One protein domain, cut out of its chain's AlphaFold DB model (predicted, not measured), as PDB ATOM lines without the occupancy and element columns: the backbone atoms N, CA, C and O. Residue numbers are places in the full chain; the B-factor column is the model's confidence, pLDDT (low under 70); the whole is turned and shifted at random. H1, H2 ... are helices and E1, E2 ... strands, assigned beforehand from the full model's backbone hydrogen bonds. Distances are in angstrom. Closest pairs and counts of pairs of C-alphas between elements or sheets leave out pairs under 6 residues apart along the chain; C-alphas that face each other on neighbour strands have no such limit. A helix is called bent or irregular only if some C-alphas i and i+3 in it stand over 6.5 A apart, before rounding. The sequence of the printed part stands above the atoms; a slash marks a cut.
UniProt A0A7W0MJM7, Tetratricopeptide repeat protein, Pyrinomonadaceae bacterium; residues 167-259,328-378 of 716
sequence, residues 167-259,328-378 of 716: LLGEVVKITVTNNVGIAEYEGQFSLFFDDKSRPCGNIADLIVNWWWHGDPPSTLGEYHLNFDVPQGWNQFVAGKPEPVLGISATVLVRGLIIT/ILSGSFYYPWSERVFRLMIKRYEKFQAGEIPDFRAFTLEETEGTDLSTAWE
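AT A GLANCE: This is residues 167 to 259 and 328 to 378 of the 716 residues of the protein "Tetratricopeptide repeat protein" of Pyrinomonadaceae bacterium (UniProt A0A7W0MJM7). A long, strongly twisted sheet, built on the paired strands E1 and E7, curls round one helix, H1, while the small hairpin E3 and E4 lies near the sheet's bent end at E6. Past the short hairpin E8 and E9 the chain leaves the sheet for the longest helix, H2, which is off the sheet, and short H3. The printed part has 144 residues, in the order E1 E2 E3 E4 H1 E5 E6 E7 E8 E9 H2 H3, of mixed class; the main sheet is branched, with parallel and antiparallel pairs. It is compact, with a radius of gyration of the C-alphas of 16.6 A, and flat, spanning 50 by 44 by 22 A.

HOW THE PARTS SIT: Start with E7, residues 240 to 258, and its antiparallel neighbour E1, residues 167 to 178, where N 170 and O 252 are 2.8 A apart. On the other side of E7 look for E5, residues 221 to 227, antiparallel, with N 223 and O 251 at 2.8 A, and E6, residues 234 to 237. E7 bends by 76 degrees at residue 243 and forms a hairpin with E6, N 235 to O 242 being 2.8 A. Beside E1, away from E7, are E2, residues 182 to 185, a hairpin with E1 with N 176 and O 183 at 2.9 A, and E8, residues 328 to 330, parallel, with N 329 and O 169 at 2.8 A. E8 forms a hairpin with E9, residues 333 to 335, N 335 to O 328 being 2.8 A. H1, residues 203 to 213, is on this sheet; its closest C-alphas to E8 are Val 208 and Ile 328, 6.8 A. The hairpin of E3, residues 191 to 193, and E4, residues 199 to 202, has N 192 and O 201 at 2.8 A; C-alphas Phe 193 of E3 and Asn 234 of E6 are their closest, 5.0 A. H2, residues 339 to 353, is not on the branched sheet; H3, residues 365 to 368, only grazes it. H2 and H3 only just touch, with 3 pairs of C-alphas within 8 A, the closest Val 341 and Thr 368 at 5.4 A, H2 using residues 340 to 344 alone. H1 is apart from both. Every O i to N i+4 pair is within hydrogen-bond range in H1 and H2; H3 is too short for one.

IN THESE COORDINATES: Find C-alpha 167 at (161.277, 109.058, 98.756), where E1 begins and runs 32.3 A. E7 runs 47.7 A from C-alpha 240 at (122.582, 102.809, 99.070). E5 measures 19.1 A, H1 15.5 A, and H2 20.8 A, ending at C-alpha 353, (131.922, 97.837, 76.466).

THE WHOLE: The C-alphas farthest apart are Lys 240 and Thr 259, 51.3 A. Residues 260 to 327 are not printed, and C-alphas 259 and 328 are 21.6 A apart across the cut. The link from H2 to H3 is long, with 11 residues. Look for pLDDT under 70 at residues 186 to 190, 213 to 216, 259, 358, 360 and 370 to 374.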
ATOM      1  N   LEU A 167     162.377 109.318  97.844       84.94
ATOM      2  CA  LEU A 167     161.277 109.058  98.756       84.94
ATOM      3  C   LEU A 167     160.028 108.767  97.929       84.94
ATOM      4  O   LEU A 167     159.603 109.603  97.126       84.94
ATOM      5  N   LEU A 168     159.456 107.589  98.143       86.19
ATOM      6  CA  LEU A 168     158.204 107.149  97.547       86.19
ATOM      7  C   LEU A 168     157.193 106.902  98.663       86.19
ATOM      8  O   LEU A 168     157.405 106.017  99.490       86.19
ATOM      9  N   GLY A 169     156.104 107.667  98.681       87.25
ATOM     10  CA  GLY A 169     154.946 107.336  99.506       87.25
ATOM     11  C   GLY A 169     154.164 106.193  98.869       87.25
ATOM     12  O   GLY A 169     153.804 106.283  97.699       87.25
ATOM     13  N   GLU A 170     153.901 105.130  99.616       87.81
ATOM     14  CA  GLU A 170     153.028 104.025  99.225       87.81
ATOM     15  C   GLU A 170     151.803 103.989 100.129       87.81
ATOM     16  O   GLU A 170     151.916 104.009 101.355       87.81
ATOM     17  N   VAL A 171     150.624 103.907  99.520       88.00
ATOM     18  CA  VAL A 171     149.369 103.736 100.244       88.00
ATOM     19  C   VAL A 171     149.231 102.274 100.657       88.00
ATOM     20  O   VAL A 171     148.909 101.421  99.832       88.00
ATOM     21  N   VAL A 172     149.472 101.994 101.937       86.81
ATOM     22  CA  VAL A 172     149.417 100.634 102.490       86.81
ATOM     23  C   VAL A 172     147.986 100.266 102.846       86.81
ATOM     24  O   VAL A 172     147.473  99.230 102.431       86.81
ATOM     25  N   LYS A 173     147.332 101.139 103.611       87.69
ATOM     26  CA  LYS A 173     145.993 100.900 104.133       87.69
ATOM     27  C   LYS A 173     145.179 102.173 104.079       87.69
ATOM     28  O   LYS A 173     145.687 103.253 104.362       87.69
ATOM     29  N   ILE A 174     143.907 102.024 103.756       86.62
ATOM     30  CA  ILE A 174     142.911 103.074 103.863       86.62
ATOM     31  C   ILE A 174     141.757 102.541 104.702       86.62
ATOM     32  O   ILE A 174     141.286 101.423 104.486       86.62
ATOM     33  N   THR A 175     141.265 103.372 105.609       88.00
ATOM     34  CA  THR A 175     140.081 103.096 106.409       88.00
ATOM     35  C   THR A 175     139.060 104.204 106.196       88.00
ATOM     36  O   THR A 175     139.359 105.386 106.351       88.00
ATOM     37  N   VAL A 176     137.844 103.808 105.826       87.69
ATOM     38  CA  VAL A 176     136.699 104.702 105.650       87.69
ATOM     39  C   VAL A 176     135.637 104.318 106.668       87.69
ATOM     40  O   VAL A 176     135.209 103.167 106.723       87.69
ATOM     41  N   THR A 177     135.199 105.286 107.459       88.81
ATOM     42  CA  THR A 177     134.123 105.113 108.435       88.81
ATOM     43  C   THR A 177     132.856 105.758 107.894       88.81
ATOM     44  O   THR A 177     132.890 106.913 107.471       88.81
ATOM     45  N   ASN A 178     131.741 105.034 107.923       88.56
ATOM     46  CA  ASN A 178     130.405 105.530 107.585       88.56
ATOM     47  C   ASN A 178     129.384 105.104 108.660       88.56
ATOM     48  O   ASN A 178     129.750 104.506 109.673       88.56
ATOM     49  N   ASN A 179     128.098 105.407 108.457       86.06
ATOM     50  CA  ASN A 179     127.038 105.060 109.415       86.06
ATOM     51  C   ASN A 179     126.796 103.548 109.570       86.06
ATOM     52  O   ASN A 179     126.256 103.111 110.585       86.06
ATOM     53  N   VAL A 180     127.156 102.750 108.563       84.38
ATOM     54  CA  VAL A 180     126.904 101.302 108.521       84.38
ATOM     55  C   VAL A 180     128.080 100.516 109.100       84.38
ATOM     56  O   VAL A 180     127.891  99.422 109.633       84.38
ATOM     57  N   GLY A 181     129.293 101.063 109.039       84.69
ATOM     58  CA  GLY A 181     130.476 100.453 109.625       84.69
ATOM     59  C   GLY A 181     131.783 101.039 109.102       84.69
ATOM     60  O   GLY A 181     131.854 102.172 108.628       84.69
ATOM     61  N   ILE A 182     132.837 100.235 109.219       83.19
ATOM     62  CA  ILE A 182     134.190 100.583 108.794       83.19
ATOM     63  C   ILE A 182     134.545  99.716 107.587       83.19
ATOM     64  O   ILE A 182     134.478  98.489 107.663       83.19
ATOM     65  N   ALA A 183     134.924 100.358 106.487       80.88
ATOM     66  CA  ALA A 183     135.450  99.708 105.300       80.88
ATOM     67  C   ALA A 183     136.971  99.889 105.241       80.88
ATOM     68  O   ALA A 183     137.484 100.997 105.414       80.88
ATOM     69  N   GLU A 184     137.694  98.801 104.987       80.62
ATOM     70  CA  GLU A 184     139.148  98.810 104.831       80.62
ATOM     71  C   GLU A 184     139.527  98.456 103.394       80.62
ATOM     72  O   GLU A 184     138.984  97.516 102.810       80.62
ATOM     73  N   TYR A 185     140.472  99.209 102.838       74.06
ATOM     74  CA  TYR A 185     140.980  99.021 101.486       74.06
ATOM     75  C   TYR A 185     142.501  98.884 101.520       74.06
ATOM     76  O   TYR A 185     143.195  99.684 102.154       74.06
ATOM     77  N   GLU A 186     143.021  97.897 100.795       66.50
ATOM     78  CA  GLU A 186     144.456  97.707 100.576       66.50
ATOM     79  C   GLU A 186     144.826  98.238  99.191       66.50
ATOM     80  O   GLU A 186     144.452  97.648  98.178       66.50
ATOM     81  N   GLY A 187     145.525  99.375  99.130       56.00
ATOM     82  CA  GLY A 187     146.085  99.910  97.880       56.00
ATOM     83  C   GLY A 187     145.085 100.157  96.733       56.00
ATOM     84  O   GLY A 187     145.509 100.240  95.582       56.00
ATOM     85  N   GLN A 188     143.777 100.247  97.003       58.66
ATOM     86  CA  GLN A 188     142.735 100.460  95.990       58.66
ATOM     87  C   GLN A 188     142.240 101.911  95.965       58.66
ATOM     88  O   GLN A 188     142.239 102.606  96.980       58.66
ATOM     89  N   PHE A 189     141.781 102.355  94.791       60.69
ATOM     90  CA  PHE A 189     141.067 103.620  94.648       60.69
ATOM     91  C   PHE A 189     139.648 103.490  95.181       60.69
ATOM     92  O   PHE A 189     138.869 102.677  94.681       60.69
ATOM     93  N   SER A 190     139.296 104.350  96.128       67.62
ATOM     94  CA  SER A 190     137.922 104.488  96.598       67.62
ATOM     95  C   SER A 190     137.368 105.795  96.065       67.62
ATOM     96  O   SER A 190     137.823 106.874  96.441       67.62
ATOM     97  N   LEU A 191     136.401 105.674  95.160       74.12
ATOM     98  CA  LEU A 191     135.663 106.800  94.612       74.12
ATOM     99  C   LEU A 191     134.541 107.186  95.580       74.12
ATOM    100  O   LEU A 191     133.826 106.313  96.083       74.12
ATOM    101  N   PHE A 192     134.376 108.481  95.802       82.50
ATOM    102  CA  PHE A 192     133.262 109.055  96.543       82.50
ATOM    103  C   PHE A 192     132.271 109.701  95.596       82.50
ATOM    104  O   PHE A 192     132.612 110.072  94.470       82.50
ATOM    105  N   PHE A 193     131.040 109.821  96.073       81.50
ATOM    106  CA  PHE A 193     129.919 110.307  95.293       81.50
ATOM    107  C   PHE A 193     129.204 111.430  96.029       81.50
ATOM    108  O   PHE A 193     129.090 111.403  97.253       81.50
ATOM    109  N   ASP A 194     128.705 112.401  95.275       80.50
ATOM    110  CA  ASP A 194     127.811 113.427  95.793       80.50
ATOM    111  C   ASP A 194     126.399 112.865  96.040       80.50
ATOM    112  O   ASP A 194     126.089 111.712  95.720       80.50
ATOM    113  N   ASP A 195     125.508 113.693  96.581       80.50
ATOM    114  CA  ASP A 195     124.112 113.316  96.848       80.50
ATOM    115  C   ASP A 195     123.319 112.945  95.578       80.50
ATOM    116  O   ASP A 195     122.271 112.302  95.650       80.50
ATOM    117  N   LYS A 196     123.818 113.317  94.392       78.38
ATOM    118  CA  LYS A 196     123.246 112.962  93.084       78.38
ATOM    119  C   LYS A 196     123.900 111.716  92.484       78.38
ATOM    120  O   LYS A 196     123.676 111.420  91.312       78.38
ATOM    121  N   SER A 197     124.675 110.964  93.270       76.12
ATOM    122  CA  SER A 197     125.393 109.760  92.828       76.12
ATOM    123  C   SER A 197     126.446 110.025  91.742       76.12
ATOM    124  O   SER A 197     126.834 109.106  91.015       76.12
ATOM    125  N   ARG A 198     126.922 111.266  91.606       74.19
ATOM    126  CA  ARG A 198     128.005 111.627  90.685       74.19
ATOM    127  C   ARG A 198     129.337 111.523  91.420       74.19
ATOM    128  O   ARG A 198     129.414 111.970  92.560       74.19
ATOM    129  N   PRO A 199     130.387 110.958  90.809       74.12
ATOM    130  CA  PRO A 199     131.709 110.945  91.422       74.12
ATOM    131  C   PRO A 199     132.191 112.349  91.765       74.12
ATOM    132  O   PRO A 199     132.136 113.218  90.904       74.12
ATOM    133  N   CYS A 200     132.656 112.552  92.994       71.06
ATOM    134  CA  CYS A 200     133.080 113.863  93.494       71.06
ATOM    135  C   CYS A 200     134.487 113.878  94.101       71.06
ATOM    136  O   CYS A 200     135.020 114.940  94.400       71.06
ATOM    137  N   GLY A 201     135.115 112.715  94.275       73.00
ATOM    138  CA  GLY A 201     136.469 112.651  94.805       73.00
ATOM    139  C   GLY A 201     137.004 111.233  94.905       73.00
ATOM    140  O   GLY A 201     136.281 110.253  94.707       73.00
ATOM    141  N   ASN A 202     138.289 111.128  95.223       76.56
ATOM    142  CA  ASN A 202     138.981 109.872  95.469       76.56
ATOM    143  C   ASN A 202     139.978 110.050  96.620       76.56
ATOM    144  O   ASN A 202     140.612 111.096  96.756       76.56
ATOM    145  N   ILE A 203     140.154 109.014  97.439       77.06
ATOM    146  CA  ILE A 203     141.097 109.021  98.570       77.06
ATOM    147  C   ILE A 203     142.533 109.290  98.109       77.06
ATOM    148  O   ILE A 203     143.290 109.970  98.801       77.06
ATOM    149  N   ALA A 204     142.912 108.802  96.927       76.50
ATOM    150  CA  ALA A 204     144.254 109.024  96.403       76.50
ATOM    151  C   ALA A 204     144.557 110.512  96.139       76.50
ATOM    152  O   ALA A 204     145.699 110.929  96.334       76.50
ATOM    153  N   ASP A 205     143.554 111.327  95.785       75.00
ATOM    154  CA  ASP A 205     143.729 112.775  95.614       75.00
ATOM    155  C   ASP A 205     144.036 113.465  96.942       75.00
ATOM    156  O   ASP A 205     144.895 114.343  96.991       75.00
ATOM    157  N   LEU A 206     143.403 113.031  98.038       77.62
ATOM    158  CA  LEU A 206     143.668 113.566  99.378       77.62
ATOM    159  C   LEU A 206     145.114 113.306  99.807       77.62
ATOM    160  O   LEU A 206     145.798 114.202 100.306       77.62
ATOM    161  N   ILE A 207     145.595 112.081  99.575       82.62
ATOM    162  CA  ILE A 207     146.953 111.672  99.942       82.62
ATOM    163  C   ILE A 207     147.985 112.376  99.052       82.62
ATOM    164  O   ILE A 207     149.008 112.828  99.563       82.62
ATOM    165  N   VAL A 208     147.731 112.518  97.746       80.06
ATOM    166  CA  VAL A 208     148.617 113.285  96.850       80.06
ATOM    167  C   VAL A 208     148.642 114.762  97.223       80.06
ATOM    168  O   VAL A 208     149.719 115.347  97.269       80.06
ATOM    169  N   ASN A 209     147.496 115.360  97.547       74.44
ATOM    170  CA  ASN A 209     147.437 116.752  97.984       74.44
ATOM    171  C   ASN A 209     148.273 116.959  99.260       74.44
ATOM    172  O   ASN A 209     149.104 117.863  99.322       74.44
ATOM    173  N   TRP A 210     148.156 116.052 100.238       81.94
ATOM    174  CA  TRP A 210     149.047 116.028 101.401       81.94
ATOM    175  C   TRP A 210     150.527 115.861 101.008       81.94
ATOM    176  O   TRP A 210     151.386 116.573 101.530       81.94
ATOM    177  N   TRP A 211     150.830 114.971 100.059       83.44
ATOM    178  CA  TRP A 211     152.190 114.697  99.586       83.44
ATOM    179  C   TRP A 211     152.840 115.882  98.851       83.44
ATOM    180  O   TRP A 211     154.056 116.058  98.928       83.44
ATOM    181  N   TRP A 212     152.062 116.692  98.132       72.06
ATOM    182  CA  TRP A 212     152.564 117.836  97.359       72.06
ATOM    183  C   TRP A 212     152.555 119.145  98.138       72.06
ATOM    184  O   TRP A 212     153.502 119.926  98.031       72.06
ATOM    185  N   HIS A 213     151.489 119.388  98.898       65.81
ATOM    186  CA  HIS A 213     151.185 120.702  99.463       65.81
ATOM    187  C   HIS A 213     151.203 120.734 100.995       65.81
ATOM    188  O   HIS A 213     151.188 121.819 101.572       65.81
ATOM    189  N   GLY A 214     151.238 119.577 101.662       66.38
ATOM    190  CA  GLY A 214     151.360 119.497 103.118       66.38
ATOM    191  C   GLY A 214     152.779 119.771 103.628       66.38
ATOM    192  O   GLY A 214     153.645 120.269 102.907       66.38
ATOM    193  N   ASP A 215     153.040 119.365 104.873       67.19
ATOM    194  CA  ASP A 215     154.398 119.167 105.402       67.19
ATOM    195  C   ASP A 215     154.744 117.666 105.374       67.19
ATOM    196  O   ASP A 215     154.721 116.990 106.407       67.19
ATOM    197  N   PRO A 216     154.944 117.073 104.179       69.56
ATOM    198  CA  PRO A 216     155.129 115.643 104.067       69.56
ATOM    199  C   PRO A 216     156.485 115.242 104.662       69.56
ATOM    200  O   PRO A 216     157.501 115.940 104.495       69.56
ATOM    201  N   PRO A 217     156.537 114.080 105.318       76.94
ATOM    202  CA  PRO A 217     157.693 113.640 106.064       76.94
ATOM    203  C   PRO A 217     158.932 113.532 105.182       76.94
ATOM    204  O   PRO A 217     158.908 113.067 104.042       76.94
ATOM    205  N   SER A 218     160.051 113.975 105.743       74.69
ATOM    206  CA  SER A 218     161.368 113.788 105.137       74.69
ATOM    207  C   SER A 218     162.003 112.458 105.538       74.69
ATOM    208  O   SER A 218     163.015 112.089 104.943       74.69
ATOM    209  N   THR A 219     161.421 111.749 106.512       84.88
ATOM    210  CA  THR A 219     161.909 110.500 107.110       84.88
ATOM    211  C   THR A 219     161.215 109.254 106.572       84.88
ATOM    212  O   THR A 219     160.058 109.302 106.153       84.88
ATOM    213  N   LEU A 220     161.929 108.132 106.582       89.81
ATOM    214  CA  LEU A 220     161.392 106.823 106.210       89.81
ATOM    215  C   LEU A 220     160.493 106.262 107.314       89.81
ATOM    216  O   LEU A 220     160.710 106.551 108.491       89.81
ATOM    217  N   GLY A 221     159.513 105.447 106.932       91.31
ATOM    218  CA  GLY A 221     158.633 104.746 107.868       91.31
ATOM    219  C   GLY A 221     157.148 104.956 107.594       91.31
ATOM    220  O   GLY A 221     156.753 105.489 106.556       91.31
ATOM    221  N   GLU A 222     156.322 104.487 108.525       92.44
ATOM    222  CA  GLU A 222     154.863 104.525 108.423       92.44
ATOM    223  C   GLU A 222     154.278 105.808 109.016       92.44
ATOM    224  O   GLU A 222     154.593 106.201 110.141       92.44
ATOM    225  N   TYR A 223     153.361 106.423 108.273       90.31
ATOM    226  CA  TYR A 223     152.647 107.630 108.667       90.31
ATOM    227  C   TYR A 223     151.153 107.372 108.663       90.31
ATOM    228  O   TYR A 223     150.596 106.889 107.679       90.31
ATOM    229  N   HIS A 224     150.509 107.725 109.771       90.88
ATOM    230  CA  HIS A 224     149.071 107.598 109.948       90.88
ATOM    231  C   HIS A 224     148.438 108.967 109.731       90.88
ATOM    232  O   HIS A 224     148.662 109.898 110.505       90.88
ATOM    233  N   LEU A 225     147.685 109.086 108.645       88.00
ATOM    234  CA  LEU A 225     147.013 110.304 108.227       88.00
ATOM    235  C   LEU A 225     145.535 110.191 108.564       88.00
ATOM    236  O   LEU A 225     144.907 109.180 108.262       88.00
ATOM    237  N   ASN A 226     144.989 111.247 109.154       88.06
ATOM    238  CA  ASN A 226     143.554 111.436 109.291       88.06
ATOM    239  C   ASN A 226     143.175 112.628 108.424       88.06
ATOM    240  O   ASN A 226     143.831 113.667 108.493       88.06
ATOM    241  N   PHE A 227     142.147 112.455 107.604       83.75
ATOM    242  CA  PHE A 227     141.645 113.493 106.725       83.75
ATOM    243  C   PHE A 227     140.304 113.984 107.239       83.75
ATOM    244  O   PHE A 227     139.439 113.187 107.616       83.75
ATOM    245  N   ASP A 228     140.131 115.298 107.203       78.25
ATOM    246  CA  ASP A 228     138.820 115.891 107.378       78.25
ATOM    247  C   ASP A 228     137.951 115.523 106.170       78.25
ATOM    248  O   ASP A 228     138.381 115.618 105.015       78.25
ATOM    249  N   VAL A 229     136.736 115.050 106.440       80.38
ATOM    250  CA  VAL A 229     135.830 114.574 105.393       80.38
ATOM    251  C   VAL A 229     134.959 115.729 104.913       80.38
ATOM    252  O   VAL A 229     134.267 116.339 105.734       80.38
ATOM    253  N   PRO A 230     134.954 116.039 103.605       79.69
ATOM    254  CA  PRO A 230     134.073 117.066 103.080       79.69
ATOM    255  C   PRO A 230     132.601 116.690 103.247       79.69
ATOM    256  O   PRO A 230     132.200 115.556 102.978       79.69
ATOM    257  N   GLN A 231     131.775 117.656 103.648       82.12
ATOM    258  CA  GLN A 231     130.324 117.458 103.669       82.12
ATOM    259  C   GLN A 231     129.799 117.083 102.271       82.12
ATOM    260  O   GLN A 231     130.233 117.639 101.261       82.12
ATOM    261  N   GLY A 232     128.847 116.146 102.221       81.56
ATOM    262  CA  GLY A 232     128.237 115.659 100.976       81.56
ATOM    263  C   GLY A 232     129.005 114.527 100.287       81.56
ATOM    264  O   GLY A 232     128.593 114.075  99.220       81.56
ATOM    265  N   TRP A 233     130.111 114.052 100.869       87.94
ATOM    266  CA  TRP A 233     130.794 112.852 100.389       87.94
ATOM    267  C   TRP A 233     130.088 111.589 100.878       87.94
ATOM    268  O   TRP A 233     129.969 111.341 102.080       87.94
ATOM    269  N   ASN A 234     129.675 110.756  99.927       87.62
ATOM    270  CA  ASN A 234     128.997 109.493 100.169       87.62
ATOM    271  C   ASN A 234     129.777 108.314  99.572       87.62
ATOM    272  O   ASN A 234     130.468 108.430  98.555       87.62
ATOM    273  N   GLN A 235     129.604 107.145 100.181       87.12
ATOM    274  CA  GLN A 235     130.037 105.856  99.656       87.12
ATOM    275  C   GLN A 235     128.825 104.946  99.455       87.12
ATOM    276  O   GLN A 235     127.936 104.896 100.297       87.12
ATOM    277  N   PHE A 236     128.790 104.180  98.364       80.19
ATOM    278  CA  PHE A 236     127.718 103.207  98.158       80.19
ATOM    279  C   PHE A 236     127.980 101.913  98.927       80.19
ATOM    280  O   PHE A 236     128.897 101.161  98.598       80.19
ATOM    281  N   VAL A 237     127.127 101.620  99.908       78.06
ATOM    282  CA  VAL A 237     127.125 100.362 100.660       78.06
ATOM    283  C   VAL A 237     125.839  99.612 100.330       78.06
ATOM    284  O   VAL A 237     124.740 100.130 100.508       78.06
ATOM    285  N   ALA A 238     125.965  98.396  99.788       77.94
ATOM    286  CA  ALA A 238     124.824  97.579  99.348       77.94
ATOM    287  C   ALA A 238     123.827  98.329  98.426       77.94
ATOM    288  O   ALA A 238     122.615  98.128  98.502       77.94
ATOM    289  N   GLY A 239     124.341  99.209  97.558       74.88
ATOM    290  CA  GLY A 239     123.538  99.982  96.603       74.88
ATOM    291  C   GLY A 239     122.839 101.218  97.181       74.88
ATOM    292  O   GLY A 239     122.088 101.864  96.456       74.88
ATOM    293  N   LYS A 240     123.086 101.576  98.448       81.69
ATOM    294  CA  LYS A 240     122.582 102.809  99.070       81.69
ATOM    295  C   LYS A 240     123.726 103.782  99.364       81.69
ATOM    296  O   LYS A 240     124.798 103.316  99.753       81.69
ATOM    297  N   PRO A 241     123.529 105.098  99.174       85.06
ATOM    298  CA  PRO A 241     124.526 106.089  99.551       85.06
ATOM    299  C   PRO A 241     124.584 106.206 101.076       85.06
ATOM    300  O   PRO A 241     123.564 106.423 101.727       85.06
ATOM    301  N   GLU A 242     125.782 106.061 101.630       88.88
ATOM    302  CA  GLU A 242     126.075 106.229 103.048       88.88
ATOM    303  C   GLU A 242     127.070 107.381 103.237       88.88
ATOM    304  O   GLU A 242     128.139 107.359 102.610       88.88
ATOM    305  N   PRO A 243     126.762 108.367 104.099       89.25
ATOM    306  CA  PRO A 243     127.668 109.467 104.397       89.25
ATOM    307  C   PRO A 243     129.010 108.976 104.931       89.25
ATOM    308  O   PRO A 243     129.072 108.123 105.824       89.25
ATOM    309  N   VAL A 244     130.088 109.551 104.411       88.50
ATOM    310  CA  VAL A 244     131.434 109.307 104.923       88.50
ATOM    311  C   VAL A 244     131.641 110.169 106.167       88.50
ATOM    312  O   VAL A 244     131.445 111.379 106.142       88.50
ATOM    313  N   LEU A 245     132.019 109.538 107.277       87.62
ATOM    314  CA  LEU A 245     132.221 110.182 108.580       87.62
ATOM    315  C   LEU A 245     133.700 110.393 108.910       87.62
ATOM    316  O   LEU A 245     134.042 111.282 109.683       87.62
ATOM    317  N   GLY A 246     134.578 109.551 108.365       87.94
ATOM    318  CA  GLY A 246     136.012 109.628 108.615       87.94
ATOM    319  C   GLY A 246     136.806 108.912 107.537       87.94
ATOM    320  O   GLY A 246     136.395 107.851 107.063       87.94
ATOM    321  N   ILE A 247     137.951 109.482 107.169       88.00
ATOM    322  CA  ILE A 247     138.925 108.849 106.281       88.00
ATOM    323  C   ILE A 247     140.276 108.877 106.987       88.00
ATOM    324  O   ILE A 247     140.760 109.937 107.386       88.00
ATOM    325  N   SER A 248     140.905 107.715 107.115       89.62
ATOM    326  CA  SER A 248     142.298 107.610 107.534       89.62
ATOM    327  C   SER A 248     143.091 106.745 106.566       89.62
ATOM    328  O   SER A 248     142.547 105.887 105.867       89.62
ATOM    329  N   ALA A 249     144.391 107.002 106.480       89.06
ATOM    330  CA  ALA A 249     145.294 106.238 105.638       89.06
ATOM    331  C   ALA A 249     146.626 105.995 106.341       89.06
ATOM    332  O   ALA A 249     147.163 106.879 107.008       89.06
ATOM    333  N   THR A 250     147.188 104.810 106.134       90.88
ATOM    334  CA  THR A 250     148.575 104.497 106.466       90.88
ATOM    335  C   THR A 250     149.401 104.600 105.192       90.88
ATOM    336  O   THR A 250     149.205 103.832 104.244       90.88
ATOM    337  N   VAL A 251     150.327 105.555 105.173       90.19
ATOM    338  CA  VAL A 251     151.273 105.771 104.076       90.19
ATOM    339  C   VAL A 251     152.660 105.350 104.537       90.19
ATOM    340  O   VAL A 251     153.199 105.908 105.491       90.19
ATOM    341  N   LEU A 252     153.257 104.379 103.851       91.69
ATOM    342  CA  LEU A 252     154.642 103.976 104.068       91.69
ATOM    343  C   LEU A 252     155.544 104.794 103.147       91.69
ATOM    344  O   LEU A 252     155.457 104.688 101.926       91.69
ATOM    345  N   VAL A 253     156.435 105.596 103.721       91.56
ATOM    346  CA  VAL A 253     157.459 106.307 102.952       91.56
ATOM    347  C   VAL A 253     158.690 105.426 102.844       91.56
ATOM    348  O   VAL A 253     159.430 105.233 103.812       91.56
ATOM    349  N   ARG A 254     158.915 104.906 101.638       90.31
ATOM    350  CA  ARG A 254     160.074 104.085 101.299       90.31
ATOM    351  C   ARG A 254     161.182 104.921 100.692       90.31
ATOM    352  O   ARG A 254     160.947 105.881  99.960       90.31
ATOM    353  N   GLY A 255     162.407 104.499 100.955       86.81
ATOM    354  CA  GLY A 255     163.605 105.023 100.336       86.81
ATOM    355  C   GLY A 255     164.055 104.116  99.205       86.81
ATOM    356  O   GLY A 255     164.467 102.983  99.437       86.81
ATOM    357  N   LEU A 256     164.009 104.620  97.978       81.06
ATOM    358  CA  LEU A 256     164.568 103.961  96.808       81.06
ATOM    359  C   LEU A 256     165.967 104.506  96.569       81.06
ATOM    360  O   LEU A 256     166.171 105.668  96.212       81.06
ATOM    361  N   ILE A 257     166.944 103.647  96.803       75.50
ATOM    362  CA  ILE A 257     168.344 103.995  96.728       75.50
ATOM    363  C   ILE A 257     168.903 103.520  95.385       75.50
ATOM    364  O   ILE A 257     169.032 102.320  95.135       75.50
ATOM    365  N   ILE A 258     169.263 104.476  94.527       70.25
ATOM    366  CA  ILE A 258     169.901 104.200  93.238       70.25
ATOM    367  C   ILE A 258     171.409 104.330  93.405       70.25
ATOM    368  O   ILE A 258     171.926 105.417  93.661       70.25
ATOM    369  N   THR A 259     172.115 103.215  93.234       63.53
ATOM    370  CA  THR A 259     173.578 103.195  93.318       63.53
ATOM    371  C   THR A 259     174.183 103.444  91.943       63.53
ATOM    372  O   THR A 259     174.099 102.584  91.065       63.53
ATOM    373  N   ILE A 328     152.730 109.166  94.216       85.50
ATOM    374  CA  ILE A 328     152.667 108.113  95.238       85.50
ATOM    375  C   ILE A 328     152.373 106.767  94.576       85.50
ATOM    376  O   ILE A 328     151.804 106.722  93.490       85.50
ATOM    377  N   LEU A 329     152.739 105.661  95.214       83.62
ATOM    378  CA  LEU A 329     152.336 104.325  94.792       83.62
ATOM    379  C   LEU A 329     150.972 103.997  95.414       83.62
ATOM    380  O   LEU A 329     150.816 104.037  96.634       83.62
ATOM    381  N   SER A 330     149.988 103.678  94.578       81.69
ATOM    382  CA  SER A 330     148.668 103.208  95.003       81.69
ATOM    383  C   SER A 330     148.398 101.889  94.286       81.69
ATOM    384  O   SER A 330     148.253 101.860  93.066       81.69
ATOM    385  N   GLY A 331     148.448 100.774  95.014       78.50
ATOM    386  CA  GLY A 331     148.384  99.447  94.401       78.50
ATOM    387  C   GLY A 331     149.547  99.217  93.428       78.50
ATOM    388  O   GLY A 331     150.711  99.309  93.812       78.50
ATOM    389  N   SER A 332     149.244  98.921  92.159       75.44
ATOM    390  CA  SER A 332     150.245  98.554  91.139       75.44
ATOM    391  C   SER A 332     150.707  99.700  90.223       75.44
ATOM    392  O   SER A 332     151.368  99.442  89.212       75.44
ATOM    393  N   PHE A 333     150.332 100.950  90.489       80.06
ATOM    394  CA  PHE A 333     150.666 102.094  89.627       80.06
ATOM    395  C   PHE A 333     150.989 103.343  90.447       80.06
ATOM    396  O   PHE A 333     150.575 103.485  91.601       80.06
ATOM    397  N   TYR A 334     151.724 104.271  89.833       81.69
ATOM    398  CA  TYR A 334     151.938 105.584  90.422       81.69
ATOM    399  C   TYR A 334     150.698 106.461  90.191       81.69
ATOM    400  O   TYR A 334     150.100 106.453  89.112       81.69
ATOM    401  N   TYR A 335     150.318 107.231  91.209       79.75
ATOM    402  CA  TYR A 335     149.213 108.180  91.182       79.75
ATOM    403  C   TYR A 335     149.717 109.613  91.437       79.75
ATOM    404  O   TYR A 335     150.522 109.801  92.356       79.75
ATOM    405  N   PRO A 336     149.267 110.625  90.668       78.38
ATOM    406  CA  PRO A 336     148.293 110.554  89.567       78.38
ATOM    407  C   PRO A 336     148.776 109.739  88.356       78.38
ATOM    408  O   PRO A 336     149.973 109.511  88.180       78.38
ATOM    409  N   TRP A 337     147.858 109.241  87.527       78.00
ATOM    410  CA  TRP A 337     148.237 108.381  86.403       78.00
ATOM    411  C   TRP A 337     149.011 109.144  85.330       78.00
ATOM    412  O   TRP A 337     148.666 110.275  84.976       78.00
ATOM    413  N   SER A 338     150.016 108.485  84.756       77.25
ATOM    414  CA  SER A 338     150.582 108.951  83.497       77.25
ATOM    415  C   SER A 338     149.618 108.655  82.346       77.25
ATOM    416  O   SER A 338     148.771 107.756  82.423       77.25
ATOM    417  N   GLU A 339     149.766 109.387  81.244       76.88
ATOM    418  CA  GLU A 339     148.971 109.171  80.028       76.88
ATOM    419  C   GLU A 339     149.032 107.706  79.554       76.88
ATOM    420  O   GLU A 339     148.044 107.139  79.080       76.88
ATOM    421  N   ARG A 340     150.186 107.055  79.731       80.06
ATOM    422  CA  ARG A 340     150.381 105.645  79.393       80.06
ATOM    423  C   ARG A 340     149.455 104.735  80.200       80.06
ATOM    424  O   ARG A 340     148.784 103.889  79.604       80.06
ATOM    425  N   VAL A 341     149.424 104.892  81.524       80.38
ATOM    426  CA  VAL A 341     148.560 104.093  82.410       80.38
ATOM    427  C   VAL A 341     147.093 104.343  82.075       80.38
ATOM    428  O   VAL A 341     146.319 103.396  81.940       80.38
ATOM    429  N   PHE A 342     146.726 105.600  81.829       78.00
ATOM    430  CA  PHE A 342     145.366 105.960  81.444       78.00
ATOM    431  C   PHE A 342     144.919 105.288  80.132       78.00
ATOM    432  O   PHE A 342     143.849 104.681  80.072       78.00
ATOM    433  N   ARG A 343     145.762 105.288  79.089       81.75
ATOM    434  CA  ARG A 343     145.470 104.591  77.821       81.75
ATOM    435  C   ARG A 343     145.302 103.078  77.996       81.75
ATOM    436  O   ARG A 343     144.515 102.466  77.277       81.75
ATOM    437  N   LEU A 344     146.037 102.456  78.922       82.75
ATOM    438  CA  LEU A 344     145.860 101.035  79.248       82.75
ATOM    439  C   LEU A 344     144.501 100.775  79.915       82.75
ATOM    440  O   LEU A 344     143.839  99.795  79.571       82.75
ATOM    441  N   MET A 345     144.069 101.668  80.812       79.31
ATOM    442  CA  MET A 345     142.751 101.607  81.449       79.31
ATOM    443  C   MET A 345     141.619 101.749  80.426       79.31
ATOM    444  O   MET A 345     140.724 100.903  80.404       79.31
ATOM    445  N   ILE A 346     141.694 102.751  79.537       78.69
ATOM    446  CA  ILE A 346     140.705 102.953  78.464       78.69
ATOM    447  C   ILE A 346     140.569 101.699  77.608       78.69
ATOM    448  O   ILE A 346     139.464 101.200  77.443       78.69
ATOM    449  N   LYS A 347     141.678 101.133  77.119       83.25
ATOM    450  CA  LYS A 347     141.624  99.951  76.244       83.25
ATOM    451  C   LYS A 347     140.918  98.761  76.890       83.25
ATOM    452  O   LYS A 347     140.247  97.993  76.207       83.25
ATOM    453  N   ARG A 348     141.085  98.569  78.200       81.06
ATOM    454  CA  ARG A 348     140.398  97.500  78.944       81.06
ATOM    455  C   ARG A 348     138.908  97.806  79.098       81.06
ATOM    456  O   ARG A 348     138.094  96.892  78.999       81.06
ATOM    457  N   TYR A 349     138.562  99.077  79.295       75.50
ATOM    458  CA  TYR A 349     137.181  99.543  79.380       75.50
ATOM    459  C   TYR A 349     136.439  99.451  78.037       75.50
ATOM    460  O   TYR A 349     135.324  98.945  77.996       75.50
ATOM    461  N   GLU A 350     137.064  99.845  76.928       79.31
ATOM    462  CA  GLU A 350     136.496  99.722  75.576       79.31
ATOM    463  C   GLU A 350     136.197  98.262  75.221       79.31
ATOM    464  O   GLU A 350     135.113  97.950  74.736       79.31
ATOM    465  N   LYS A 351     137.118  97.341  75.533       81.00
ATOM    466  CA  LYS A 351     136.897  95.898  75.359       81.00
ATOM    467  C   LYS A 351     135.704  95.392  76.162       81.00
ATOM    468  O   LYS A 351     134.891  94.635  75.642       81.00
ATOM    469  N   PHE A 352     135.581  95.845  77.409       76.56
ATOM    470  CA  PHE A 352     134.429  95.517  78.241       76.56
ATOM    471  C   PHE A 352     133.118  96.019  77.623       76.56
ATOM    472  O   PHE A 352     132.151  95.266  77.540       76.56
ATOM    473  N   GLN A 353     133.091  97.267  77.144       73.62
ATOM    474  CA  GLN A 353     131.922  97.837  76.466       73.62
ATOM    475  C   GLN A 353     131.586  97.116  75.154       73.62
ATOM    476  O   GLN A 353     130.413  96.982  74.818       73.62
ATOM    477  N   ALA A 354     132.592  96.603  74.444       83.69
ATOM    478  CA  ALA A 354     132.423  95.784  73.246       83.69
ATOM    479  C   ALA A 354     131.913  94.354  73.536       83.69
ATOM    480  O   ALA A 354     131.768  93.556  72.611       83.69
ATOM    481  N   GLY A 355     131.634  94.014  74.800       82.31
ATOM    482  CA  GLY A 355     131.131  92.704  75.212       82.31
ATOM    483  C   GLY A 355     132.216  91.638  75.393       82.31
ATOM    484  O   GLY A 355     131.885  90.475  75.626       82.31
ATOM    485  N   GLU A 356     133.502  91.999  75.310       86.44
ATOM    486  CA  GLU A 356     134.584  91.091  75.697       86.44
ATOM    487  C   GLU A 356     134.591  90.913  77.221       86.44
ATOM    488  O   GLU A 356     134.380  91.861  77.983       86.44
ATOM    489  N   ILE A 357     134.883  89.694  77.684       77.69
ATOM    490  CA  ILE A 357     135.120  89.445  79.109       77.69
ATOM    491  C   ILE A 357     136.394  90.211  79.489       77.69
ATOM    492  O   ILE A 357     137.455  89.913  78.929       77.69
ATOM    493  N   PRO A 358     136.331  91.179  80.421       69.06
ATOM    494  CA  PRO A 358     137.520  91.875  80.871       69.06
ATOM    495  C   PRO A 358     138.504  90.855  81.419       69.06
ATOM    496  O   PRO A 358     138.135  89.975  82.195       69.06
ATOM    497  N   ASP A 359     139.782  91.003  81.081       71.25
ATOM    498  CA  ASP A 359     140.804  90.479  81.978       71.25
ATOM    499  C   ASP A 359     140.506  91.084  83.359       71.25
ATOM    500  O   ASP A 359     140.175  92.268  83.429       71.25
ATOM    501  N   PHE A 360     140.541  90.304  84.438       65.06
ATOM    502  CA  PHE A 360     140.299  90.770  85.812       65.06
ATOM    503  C   PHE A 360     141.575  90.751  86.658       65.06
ATOM    504  O   PHE A 360     141.545  91.157  87.819       65.06
ATOM    505  N   ARG A 361     142.724  90.354  86.092       79.94
ATOM    506  CA  ARG A 361     143.991  90.394  86.828       79.94
ATOM    507  C   ARG A 361     144.409  91.834  87.127       79.94
ATOM    508  O   ARG A 361     144.202  92.741  86.312       79.94
ATOM    509  N   ALA A 362     145.012  92.046  88.293       70.50
ATOM    510  CA  ALA A 362     145.665  93.310  88.602       70.50
ATOM    511  C   ALA A 362     146.766  93.585  87.568       70.50
ATOM    512  O   ALA A 362     147.421  92.651  87.096       70.50
ATOM    513  N   PHE A 363     146.975  94.854  87.214       74.19
ATOM    514  CA  PHE A 363     148.147  95.203  86.422       74.19
ATOM    515  C   PHE A 363     149.409  94.849  87.203       74.19
ATOM    516  O   PHE A 363     149.492  95.074  88.414       74.19
ATOM    517  N   THR A 364     150.397  94.302  86.510       76.44
ATOM    518  CA  THR A 364     151.749  94.201  87.053       76.44
ATOM    519  C   THR A 364     152.423  95.572  86.989       76.44
ATOM    520  O   THR A 364     152.129  96.369  86.096       76.44
ATOM    521  N   LEU A 365     153.363  95.840  87.902       71.62
ATOM    522  CA  LEU A 365     154.145  97.084  87.881       71.62
ATOM    523  C   LEU A 365     154.890  97.266  86.543       71.62
ATOM    524  O   LEU A 365     155.045  98.383  86.059       71.62
ATOM    525  N   GLU A 366     155.313  96.165  85.911       71.19
ATOM    526  CA  GLU A 366     155.978  96.189  84.604       71.19
ATOM    527  C   GLU A 366     155.054  96.689  83.475       71.19
ATOM    528  O   GLU A 366     155.496  97.430  82.590       71.19
ATOM    529  N   GLU A 367     153.767  96.334  83.518       76.19
ATOM    530  CA  GLU A 367     152.771  96.751  82.524       76.19
ATOM    531  C   GLU A 367     152.441  98.247  82.632       76.19
ATOM    532  O   GLU A 367     152.383  98.936  81.606       76.19
ATOM    533  N   THR A 368     152.267  98.756  83.856       77.06
ATOM    534  CA  THR A 368     151.858 100.143  84.139       77.06
ATOM    535  C   THR A 368     153.018 101.121  84.019       77.06
ATOM    536  O   THR A 368     152.985 102.017  83.178       77.06
ATOM    537  N   GLU A 369     154.062 100.919  84.816       72.69
ATOM    538  CA  GLU A 369     155.135 101.897  85.029       72.69
ATOM    539  C   GLU A 369     156.505 101.350  84.588       72.69
ATOM    540  O   GLU A 369     157.440 102.111  84.352       72.69
ATOM    541  N   GLY A 370     156.643 100.035  84.393       64.94
ATOM    542  CA  GLY A 370     157.945  99.402  84.184       64.94
ATOM    543  C   GLY A 370     158.763  99.317  85.480       64.94
ATOM    544  O   GLY A 370     158.313  99.681  86.560       64.94
ATOM    545  N   THR A 371     160.007  98.853  85.382       59.84
ATOM    546  CA  THR A 371     160.990  98.891  86.488       59.84
ATOM    547  C   THR A 371     161.841 100.170  86.484       59.84
ATOM    548  O   THR A 371     162.843 100.262  87.190       59.84
ATOM    549  N   ASP A 372     161.465 101.152  85.663       64.88
ATOM    550  CA  ASP A 372     162.210 102.384  85.410       64.88
ATOM    551  C   ASP A 372     161.582 103.547  86.184       64.88
ATOM    552  O   ASP A 372     160.468 103.956  85.886       64.88
ATOM    553  N   LEU A 373     162.299 104.116  87.156       67.12
ATOM    554  CA  LEU A 373     161.801 105.251  87.945       67.12
ATOM    555  C   LEU A 373     161.562 106.519  87.119       67.12
ATOM    556  O   LEU A 373     160.891 107.429  87.604       67.12
ATOM    557  N   SER A 374     162.058 106.591  85.879       66.19
ATOM    558  CA  SER A 374     161.783 107.738  85.021       66.19
ATOM    559  C   SER A 374     160.321 107.872  84.633       66.19
ATOM    560  O   SER A 374     159.860 108.996  84.435       66.19
ATOM    561  N   THR A 375     159.575 106.767  84.616       70.12
ATOM    562  CA  THR A 375     158.139 106.807  84.346       70.12
ATOM    563  C   THR A 375     157.396 107.530  85.455       70.12
ATOM    564  O   THR A 375     156.493 108.297  85.147       70.12
ATOM    565  N   ALA A 376     157.839 107.449  86.721       71.81
ATOM    566  CA  ALA A 376     157.281 108.214  87.845       71.81
ATOM    567  C   ALA A 376     157.253 109.735  87.591       71.81
ATOM    568  O   ALA A 376     156.404 110.419  88.155       71.81
ATOM    569  N   TRP A 377     158.134 110.243  86.724       71.88
ATOM    570  CA  TRP A 377     158.246 111.656  86.347       71.88
ATOM    571  C   TRP A 377     157.533 112.015  85.035       71.88
ATOM    572  O   TRP A 377     157.606 113.169  84.608       71.88
ATOM    573  N   GLU A 378     156.859 111.062  84.384       71.06
ATOM    574  CA  GLU A 378     155.944 111.373  83.284       71.06
ATOM    575  C   GLU A 378     154.870 112.354  83.777       71.06
ATOM    576  O   GLU A 378     154.370 112.197  84.898       71.06
TER     577      GLU A 378